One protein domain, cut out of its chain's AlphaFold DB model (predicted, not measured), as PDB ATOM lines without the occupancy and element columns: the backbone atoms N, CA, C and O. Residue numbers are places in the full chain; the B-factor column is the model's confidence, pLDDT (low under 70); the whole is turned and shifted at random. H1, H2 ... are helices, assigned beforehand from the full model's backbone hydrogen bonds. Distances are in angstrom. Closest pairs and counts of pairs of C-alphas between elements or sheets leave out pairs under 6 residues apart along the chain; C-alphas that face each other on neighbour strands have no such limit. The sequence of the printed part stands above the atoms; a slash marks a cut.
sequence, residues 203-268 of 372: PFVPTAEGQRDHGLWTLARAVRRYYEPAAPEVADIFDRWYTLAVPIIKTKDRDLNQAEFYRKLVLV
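AT A GLANCE: This is residues 203 to 268 of the 372 residues of the protein "Prim-Pol domain-containing protein" of Deltaproteobacteria bacterium RIFOXYA12_FULL_61_11 (UniProt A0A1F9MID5). Two helices, H1 and H2, run nearly alongside each other in opposite ways with a gap between them, and a third, H3, crosses over one side of this pair, packing on H1 with its later residues. The three centres make a triangle, and the links 225 to 232 and 246 to 253 lie at opposite ends of the long axis. The printed part has 66 residues, with three named helices in the order H1, H2, H3 and no named strand; its class is all helix. The whole is compact, with a radius of gyration of the C-alphas of 10.8 A, and its outline is elongated, with spans of 29 by 18 by 17 A.

IN THESE COORDINATES: Begin at C-alpha 203, at (160.624, 169.401, 214.085), and pass residues 203 to 211, which hold no named helix. Find C-alpha 212 at (156.309, 165.647, 202.702); from there H1, residues 212 to 224, runs 18.3 A from first to last C-alpha. After a short link of 8 residues, look at C-alpha 233 at (176.151, 172.540, 205.563), where H2, residues 233 to 245, sets out on its 18.5 A. Another short link of 8 residues leads to H3, residues 254 to 267, the longest helix by residues, which covers 19.8 A and ends at C-alpha 267, at (162.117, 180.350, 196.818).

HOW THE PARTS SIT: Start with H1 and H2, which are close but not clearly touching: the closest C-alphas, those of Val 223 and Val 234, are 7.2 A apart. They run opposite ways at a shallow tilt of 26 degrees. Then look at H3, which touches H1 with its residues 260 to 265 alone; the closest C-alphas, those of Ala 220 and Leu 265, are 4.6 A apart. H1 and H3 run the same way at a steep tilt of 52 degrees. H2 and H3 only just touch, with 3 pairs of C-alphas within 8 A, and H2 does so with residues 238 to 242 alone. Their closest C-alphas are those of Phe 238 and Gln 258, 7.2 A apart, and the two run opposite ways at a steep tilt of 54 degrees. In H1, H2 and H3, every backbone O i to N i+4 pair is within hydrogen-bond range.

THE WHOLE: The two C-alphas farthest apart are those of Ala 208 and Ala 230, 29.7 A. From Pro 203 to Val 268, the first and last printed C-alphas, it is 17.8 A. The printed part has no cut, and neither link is long. In the B-factor column you will find a mean pLDDT of 83.7 for the printed part of this model; residue 225 and residues 267 to 268 are under 70.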
ATOM      1  N   PRO A 203     161.893 168.668 214.152       85.31
ATOM      2  CA  PRO A 203     160.624 169.401 214.085       85.31
ATOM      3  C   PRO A 203     160.030 169.506 212.674       85.31
ATOM      4  O   PRO A 203     158.848 169.811 212.516       85.31
ATOM      5  N   PHE A 204     160.844 169.287 211.640       86.06
ATOM      6  CA  PHE A 204     160.443 169.437 210.242       86.06
ATOM      7  C   PHE A 204     160.152 168.096 209.562       86.06
ATOM      8  O   PHE A 204     159.731 168.077 208.401       86.06
ATOM      9  N   VAL A 205     160.387 166.973 210.245       87.19
ATOM     10  CA  VAL A 205     160.134 165.630 209.717       87.19
ATOM     11  C   VAL A 205     158.617 165.374 209.678       87.19
ATOM     12  O   VAL A 205     157.927 165.637 210.663       87.19
ATOM     13  N   PRO A 206     158.064 164.877 208.555       84.31
ATOM     14  CA  PRO A 206     156.658 164.485 208.457       84.31
ATOM     15  C   PRO A 206     156.252 163.512 209.568       84.31
ATOM     16  O   PRO A 206     156.988 162.577 209.848       84.31
ATOM     17  N   THR A 207     155.065 163.672 210.154       84.94
ATOM     18  CA  THR A 207     154.519 162.719 211.140       84.94
ATOM     19  C   THR A 207     153.513 161.745 210.525       84.94
ATOM     20  O   THR A 207     153.196 160.723 211.129       84.94
ATOM     21  N   ALA A 208     153.028 162.034 209.314       79.19
ATOM     22  CA  ALA A 208     152.135 161.172 208.546       79.19
ATOM     23  C   ALA A 208     152.378 161.285 207.030       79.19
ATOM     24  O   ALA A 208     152.939 162.270 206.531       79.19
ATOM     25  N   GLU A 209     151.905 160.284 206.281       79.12
ATOM     26  CA  GLU A 209     151.935 160.305 204.816       79.12
ATOM     27  C   GLU A 209     151.177 161.537 204.272       79.12
ATOM     28  O   GLU A 209     150.161 161.967 204.815       79.12
ATOM     29  N   GLY A 210     151.695 162.142 203.199       77.44
ATOM     30  CA  GLY A 210     151.131 163.356 202.589       77.44
ATOM     31  C   GLY A 210     151.699 164.680 203.120       77.44
ATOM     32  O   GLY A 210     151.530 165.710 202.474       77.44
ATOM     33  N   GLN A 211     152.457 164.676 204.222       78.50
ATOM     34  CA  GLN A 211     153.052 165.894 204.801       78.50
ATOM     35  C   GLN A 211     154.448 166.248 204.255       78.50
ATOM     36  O   GLN A 211     155.034 167.256 204.648       78.50
ATOM     37  N   ARG A 212     154.982 165.453 203.319       88.31
ATOM     38  CA  ARG A 212     156.309 165.647 202.702       88.31
ATOM     39  C   ARG A 212     156.520 167.075 202.189       88.31
ATOM     40  O   ARG A 212     157.531 167.697 202.492       88.31
ATOM     41  N   ASP A 213     155.561 167.598 201.422       76.19
ATOM     42  CA  ASP A 213     155.679 168.928 200.813       76.19
ATOM     43  C   ASP A 213     155.785 170.036 201.873       76.19
ATOM     44  O   ASP A 213     156.613 170.944 201.747       76.19
ATOM     45  N   HIS A 214     154.989 169.912 202.939       70.44
ATOM     46  CA  HIS A 214     154.996 170.816 204.081       70.44
ATOM     47  C   HIS A 214     156.330 170.764 204.835       70.44
ATOM     48  O   HIS A 214     156.928 171.817 205.043       70.44
ATOM     49  N   GLY A 215     156.829 169.560 205.152       78.06
ATOM     50  CA  GLY A 215     158.121 169.358 205.822       78.06
ATOM     51  C   GLY A 215     159.301 169.952 205.046       78.06
ATOM     52  O   GLY A 215     160.153 170.626 205.615       78.06
ATOM     53  N   LEU A 216     159.306 169.810 203.716       84.81
ATOM     54  CA  LEU A 216     160.322 170.439 202.864       84.81
ATOM     55  C   LEU A 216     160.252 171.975 202.884       84.81
ATOM     56  O   LEU A 216     161.284 172.639 202.838       84.81
ATOM     57  N   TRP A 217     159.050 172.562 202.943       81.88
ATOM     58  CA  TRP A 217     158.890 174.017 203.043       81.88
ATOM     59  C   TRP A 217     159.314 174.560 204.406       81.88
ATOM     60  O   TRP A 217     159.928 175.625 204.463       81.88
ATOM     61  N   THR A 218     158.968 173.875 205.495       77.31
ATOM     62  CA  THR A 218     159.313 174.305 206.857       77.31
ATOM     63  C   THR A 218     160.811 174.168 207.109       77.31
ATOM     64  O   THR A 218     161.416 175.128 207.584       77.31
ATOM     65  N   LEU A 219     161.428 173.068 206.665       85.88
ATOM     66  CA  LEU A 219     162.880 172.894 206.696       85.88
ATOM     67  C   LEU A 219     163.593 173.989 205.892       85.88
ATOM     68  O   LEU A 219     164.487 174.652 206.408       85.88
ATOM     69  N   ALA A 220     163.168 174.236 204.647       83.56
ATOM     70  CA  ALA A 220     163.771 175.264 203.796       83.56
ATOM     71  C   ALA A 220     163.700 176.662 204.435       83.56
ATOM     72  O   ALA A 220     164.643 177.443 204.330       83.56
ATOM     73  N   ARG A 221     162.599 176.978 205.131       75.06
ATOM     74  CA  ARG A 221     162.444 178.242 205.868       75.06
ATOM     75  C   ARG A 221     163.436 178.370 207.012       75.06
ATOM     76  O   ARG A 221     164.080 179.408 207.128       75.06
ATOM     77  N   ALA A 222     163.577 177.317 207.807       77.19
ATOM     78  CA  ALA A 222     164.485 177.303 208.942       77.19
ATOM     79  C   ALA A 222     165.960 177.369 208.503       77.19
ATOM     80  O   ALA A 222     166.731 178.138 209.071       77.19
ATOM     81  N   VAL A 223     166.343 176.651 207.441       82.69
ATOM     82  CA  VAL A 223     167.719 176.653 206.909       82.69
ATOM     83  C   VAL A 223     168.103 178.010 206.320       82.69
ATOM     84  O   VAL A 223     169.197 178.508 206.591       82.69
ATOM     85  N   ARG A 224     167.199 178.659 205.568       78.44
ATOM     86  CA  ARG A 224     167.489 179.948 204.912       78.44
ATOM     87  C   ARG A 224     167.830 181.074 205.891       78.44
ATOM     88  O   ARG A 224     168.441 182.054 205.479       78.44
ATOM     89  N   ARG A 225     167.443 180.943 207.166       68.06
ATOM     90  CA  ARG A 225     167.753 181.909 208.233       68.06
ATOM     91  C   ARG A 225     169.250 182.013 208.528       68.06
ATOM     92  O   ARG A 225     169.703 183.064 208.965       68.06
ATOM     93  N   TYR A 226     169.980 180.928 208.311       72.75
ATOM     94  CA  TYR A 226     171.344 180.758 208.806       72.75
ATOM     95  C   TYR A 226     172.347 180.471 207.691       72.75
ATOM     96  O   TYR A 226     173.504 180.870 207.783       72.75
ATOM     97  N   TYR A 227     171.896 179.816 206.621       77.69
ATOM     98  CA  TYR A 227     172.761 179.342 205.551       77.69
ATOM     99  C   TYR A 227     172.345 179.926 204.199       77.69
ATOM    100  O   TYR A 227     171.157 180.068 203.879       77.69
ATOM    101  N   GLU A 228     173.341 180.245 203.371       75.25
ATOM    102  CA  GLU A 228     173.095 180.460 201.947       75.25
ATOM    103  C   GLU A 228     172.735 179.141 201.265       75.25
ATOM    104  O   GLU A 228     173.233 178.097 201.675       75.25
ATOM    105  N   PRO A 229     171.931 179.144 200.184       77.88
ATOM    106  CA  PRO A 229     171.509 177.907 199.537       77.88
ATOM    107  C   PRO A 229     172.676 177.091 198.980       77.88
ATOM    108  O   PRO A 229     172.535 175.893 198.793       77.88
ATOM    109  N   ALA A 230     173.809 177.740 198.701       77.25
ATOM    110  CA  ALA A 230     175.027 177.102 198.212       77.25
ATOM    111  C   ALA A 230     175.999 176.681 199.332       77.25
ATOM    112  O   ALA A 230     177.097 176.223 199.025       77.25
ATOM    113  N   ALA A 231     175.647 176.877 200.606       80.38
ATOM    114  CA  ALA A 231     176.517 176.527 201.723       80.38
ATOM    115  C   ALA A 231     176.587 174.993 201.890       80.38
ATOM    116  O   ALA A 231     175.548 174.331 201.802       80.38
ATOM    117  N   PRO A 232     177.781 174.408 202.098       79.38
ATOM    118  CA  PRO A 232     177.955 172.955 202.163       79.38
ATOM    119  C   PRO A 232     177.137 172.299 203.287       79.38
ATOM    120  O   PRO A 232     176.612 171.203 203.101       79.38
ATOM    121  N   GLU A 233     176.922 173.001 204.401       86.19
ATOM    122  CA  GLU A 233     176.151 172.540 205.563       86.19
ATOM    123  C   GLU A 233     174.680 172.249 205.218       86.19
ATOM    124  O   GLU A 233     174.017 171.437 205.867       86.19
ATOM    125  N   VAL A 234     174.148 172.885 204.169       88.56
ATOM    126  CA  VAL A 234     172.765 172.685 203.708       88.56
ATOM    127  C   VAL A 234     172.547 171.258 203.207       88.56
ATOM    128  O   VAL A 234     171.459 170.705 203.393       88.56
ATOM    129  N   ALA A 235     173.562 170.647 202.588       87.31
ATOM    130  CA  ALA A 235     173.491 169.261 202.137       87.31
ATOM    131  C   ALA A 235     173.384 168.300 203.330       87.31
ATOM    132  O   ALA A 235     172.481 167.464 203.350       87.31
ATOM    133  N   ASP A 236     174.207 168.508 204.359       89.25
ATOM    134  CA  ASP A 236     174.208 167.687 205.575       89.25
ATOM    135  C   ASP A 236     172.892 167.816 206.358       89.25
ATOM    136  O   ASP A 236     172.358 166.843 206.899       89.25
ATOM    137  N   ILE A 237     172.314 169.022 206.402       92.00
ATOM    138  CA  ILE A 237     170.994 169.253 207.001       92.00
ATOM    139  C   ILE A 237     169.907 168.496 206.229       92.00
ATOM    140  O   ILE A 237     169.062 167.838 206.843       92.00
ATOM    141  N   PHE A 238     169.927 168.560 204.896       94.19
ATOM    142  CA  PHE A 238     168.971 167.823 204.075       94.19
ATOM    143  C   PHE A 238     169.096 166.310 204.275       94.19
ATOM    144  O   PHE A 238     168.075 165.642 204.434       94.19
ATOM    145  N   ASP A 239     170.316 165.774 204.315       92.19
ATOM    146  CA  ASP A 239     170.540 164.336 204.472       92.19
ATOM    147  C   ASP A 239     169.991 163.813 205.800       92.19
ATOM    148  O   ASP A 239     169.267 162.815 205.814       92.19
ATOM    149  N   ARG A 240     170.217 164.535 206.903       93.06
ATOM    150  CA  ARG A 240     169.646 164.171 208.210       93.06
ATOM    151  C   ARG A 240     168.120 164.198 208.202       93.06
ATOM    152  O   ARG A 240     167.489 163.279 208.724       93.06
ATOM    153  N   TRP A 241     167.513 165.215 207.588       94.81
ATOM    154  CA  TRP A 241     166.056 165.270 207.443       94.81
ATOM    155  C   TRP A 241     165.533 164.110 206.586       94.81
ATOM    156  O   TRP A 241     164.553 163.460 206.954       94.81
ATOM    157  N   TYR A 242     166.200 163.816 205.470       95.06
ATOM    158  CA  TYR A 242     165.799 162.770 204.536       95.06
ATOM    159  C   TYR A 242     165.842 161.388 205.192       95.06
ATOM    160  O   TYR A 242     164.865 160.645 205.104       95.06
ATOM    161  N   THR A 243     166.911 161.069 205.928       94.69
ATOM    162  CA  THR A 243     167.032 159.813 206.685       94.69
ATOM    163  C   THR A 243     165.847 159.589 207.626       94.69
ATOM    164  O   THR A 243     165.331 158.474 207.699       94.69
ATOM    165  N   LEU A 244     165.376 160.640 208.305       91.81
ATOM    166  CA  LEU A 244     164.233 160.558 209.216       91.81
ATOM    167  C   LEU A 244     162.878 160.548 208.488       91.81
ATOM    168  O   LEU A 244     161.929 159.932 208.967       91.81
ATOM    169  N   ALA A 245     162.772 161.204 207.330       91.31
ATOM    170  CA  ALA A 245     161.524 161.329 206.581       91.31
ATOM    171  C   ALA A 245     161.205 160.105 205.701       91.31
ATOM    172  O   ALA A 245     160.029 159.784 205.515       91.31
ATOM    173  N   VAL A 246     162.216 159.404 205.167       93.56
ATOM    174  CA  VAL A 246     162.063 158.266 204.229       93.56
ATOM    175  C   VAL A 246     161.092 157.172 204.692       93.56
ATOM    176  O   VAL A 246     160.328 156.688 203.851       93.56
ATOM    177  N   PRO A 247     161.060 156.763 205.976       93.75
ATOM    178  CA  PRO A 247     160.107 155.756 206.440       93.75
ATOM    179  C   PRO A 247     158.637 156.199 206.352       93.75
ATOM    180  O   PRO A 247     157.752 155.350 206.346       93.75
ATOM    181  N   ILE A 248     158.377 157.510 206.286       90.19
ATOM    182  CA  ILE A 248     157.049 158.126 206.444       90.19
ATOM    183  C   ILE A 248     156.513 158.651 205.103       90.19
ATOM    184  O   ILE A 248     155.307 158.638 204.849       90.19
ATOM    185  N   ILE A 249     157.394 159.138 204.226       88.81
ATOM    186  CA  ILE A 249     157.004 159.770 202.961       88.81
ATOM    187  C   ILE A 249     156.762 158.747 201.844       88.81
ATOM    188  O   ILE A 249     157.478 157.760 201.686       88.81
ATOM    189  N   LYS A 250     155.780 159.045 200.987       88.12
ATOM    190  CA  LYS A 250     155.464 158.234 199.803       88.12
ATOM    191  C   LYS A 250     156.562 158.281 198.732       88.12
ATOM    192  O   LYS A 250     156.896 157.266 198.128       88.12
ATOM    193  N   THR A 251     157.115 159.467 198.478       88.81
ATOM    194  CA  THR A 251     158.153 159.689 197.461       88.81
ATOM    195  C   THR A 251     159.533 159.416 198.056       88.81
ATOM    196  O   THR A 251     160.068 160.271 198.755       88.81
ATOM    197  N   LYS A 252     160.105 158.242 197.761       90.62
ATOM    198  CA  LYS A 252     161.406 157.768 198.287       90.62
ATOM    199  C   LYS A 252     162.605 158.049 197.376       90.62
ATOM    200  O   LYS A 252     163.684 157.517 197.599       90.62
ATOM    201  N   ASP A 253     162.406 158.814 196.310       92.69
ATOM    202  CA  ASP A 253     163.497 159.224 195.429       92.69
ATOM    203  C   ASP A 253     164.290 160.348 196.110       92.69
ATOM    204  O   ASP A 253     163.741 161.423 196.382       92.69
ATOM    205  N   ARG A 254     165.559 160.086 196.448       93.88
ATOM    206  CA  ARG A 254     166.403 161.041 197.177       93.88
ATOM    207  C   ARG A 254     166.650 162.299 196.353       93.88
ATOM    208  O   ARG A 254     166.488 163.400 196.877       93.88
ATOM    209  N   ASP A 255     166.992 162.137 195.082       84.44
ATOM    210  CA  ASP A 255     167.410 163.235 194.213       84.44
ATOM    211  C   ASP A 255     166.233 164.160 193.897       84.44
ATOM    212  O   ASP A 255     166.380 165.382 193.910       84.44
ATOM    213  N   LEU A 256     165.031 163.603 193.727       85.44
ATOM    214  CA  LEU A 256     163.807 164.385 193.570       85.44
ATOM    215  C   LEU A 256     163.485 165.205 194.828       85.44
ATOM    216  O   LEU A 256     163.156 166.389 194.732       85.44
ATOM    217  N   ASN A 257     163.594 164.604 196.018       89.19
ATOM    218  CA  ASN A 257     163.378 165.330 197.272       89.19
ATOM    219  C   ASN A 257     164.441 166.414 197.490       89.19
ATOM    220  O   ASN A 257     164.102 167.507 197.948       89.19
ATOM    221  N   GLN A 258     165.694 166.141 197.121       90.25
ATOM    222  CA  GLN A 258     166.787 167.103 197.210       90.25
ATOM    223  C   GLN A 258     166.551 168.274 196.251       90.25
ATOM    224  O   GLN A 258     166.561 169.429 196.672       90.25
ATOM    225  N   ALA A 259     166.239 168.004 194.984       78.00
ATOM    226  CA  ALA A 259     165.942 169.038 193.998       78.00
ATOM    227  C   ALA A 259     164.773 169.935 194.438       78.00
ATOM    228  O   ALA A 259     164.836 171.162 194.320       78.00
ATOM    229  N   GLU A 260     163.713 169.350 194.997       82.25
ATOM    230  CA  GLU A 260     162.590 170.122 195.521       82.25
ATOM    231  C   GLU A 260     162.938 170.928 196.773       82.25
ATOM    232  O   GLU A 260     162.489 172.070 196.893       82.25
ATOM    233  N   PHE A 261     163.738 170.374 197.684       90.88
ATOM    234  CA  PHE A 261     164.239 171.098 198.848       90.88
ATOM    235  C   PHE A 261     165.025 172.342 198.429       90.88
ATOM    236  O   PHE A 261     164.680 173.445 198.845       90.88
ATOM    237  N   TYR A 262     166.015 172.194 197.543       84.25
ATOM    238  CA  TYR A 262     166.833 173.313 197.069       84.25
ATOM    239  C   TYR A 262     166.010 174.327 196.270       84.25
ATOM    240  O   TYR A 262     166.164 175.535 196.460       84.25
ATOM    241  N   ARG A 263     165.057 173.868 195.444       81.50
ATOM    242  CA  ARG A 263     164.095 174.763 194.784       81.50
ATOM    243  C   ARG A 263     163.333 175.592 195.817       81.50
ATOM    244  O   ARG A 263     163.210 176.802 195.650       81.50
ATOM    245  N   LYS A 264     162.809 174.967 196.874       80.94
ATOM    246  CA  LYS A 264     162.089 175.671 197.944       80.94
ATOM    247  C   LYS A 264     163.008 176.612 198.701       80.94
ATOM    248  O   LYS A 264     162.614 177.746 198.912       80.94
ATOM    249  N   LEU A 265     164.224 176.196 199.037       78.44
ATOM    250  CA  LEU A 265     165.216 177.007 199.741       78.44
ATOM    251  C   LEU A 265     165.548 178.298 198.983       78.44
ATOM    252  O   LEU A 265     165.595 179.367 199.583       78.44
ATOM    253  N   VAL A 266     165.682 178.222 197.657       72.12
ATOM    254  CA  VAL A 266     165.867 179.400 196.794       72.12
ATOM    255  C   VAL A 266     164.595 180.259 196.711       72.12
ATOM    256  O   VAL A 266     164.679 181.477 196.575       72.12
ATOM    257  N   LEU A 267     163.410 179.649 196.813       62.69
ATOM    258  CA  LEU A 267     162.117 180.350 196.818       62.69
ATOM    259  C   LEU A 267     161.715 180.913 198.192       62.69
ATOM    260  O   LEU A 267     160.773 181.710 198.260       62.69
ATOM    261  N   VAL A 268     162.362 180.485 199.278       63.91
ATOM    262  CA  VAL A 268     162.107 180.979 200.629       63.91
ATOM    263  C   VAL A 268     162.634 182.397 200.728       63.91
ATOM    264  O   VAL A 268     163.829 182.662 200.654       63.91
TER     265      VAL A 268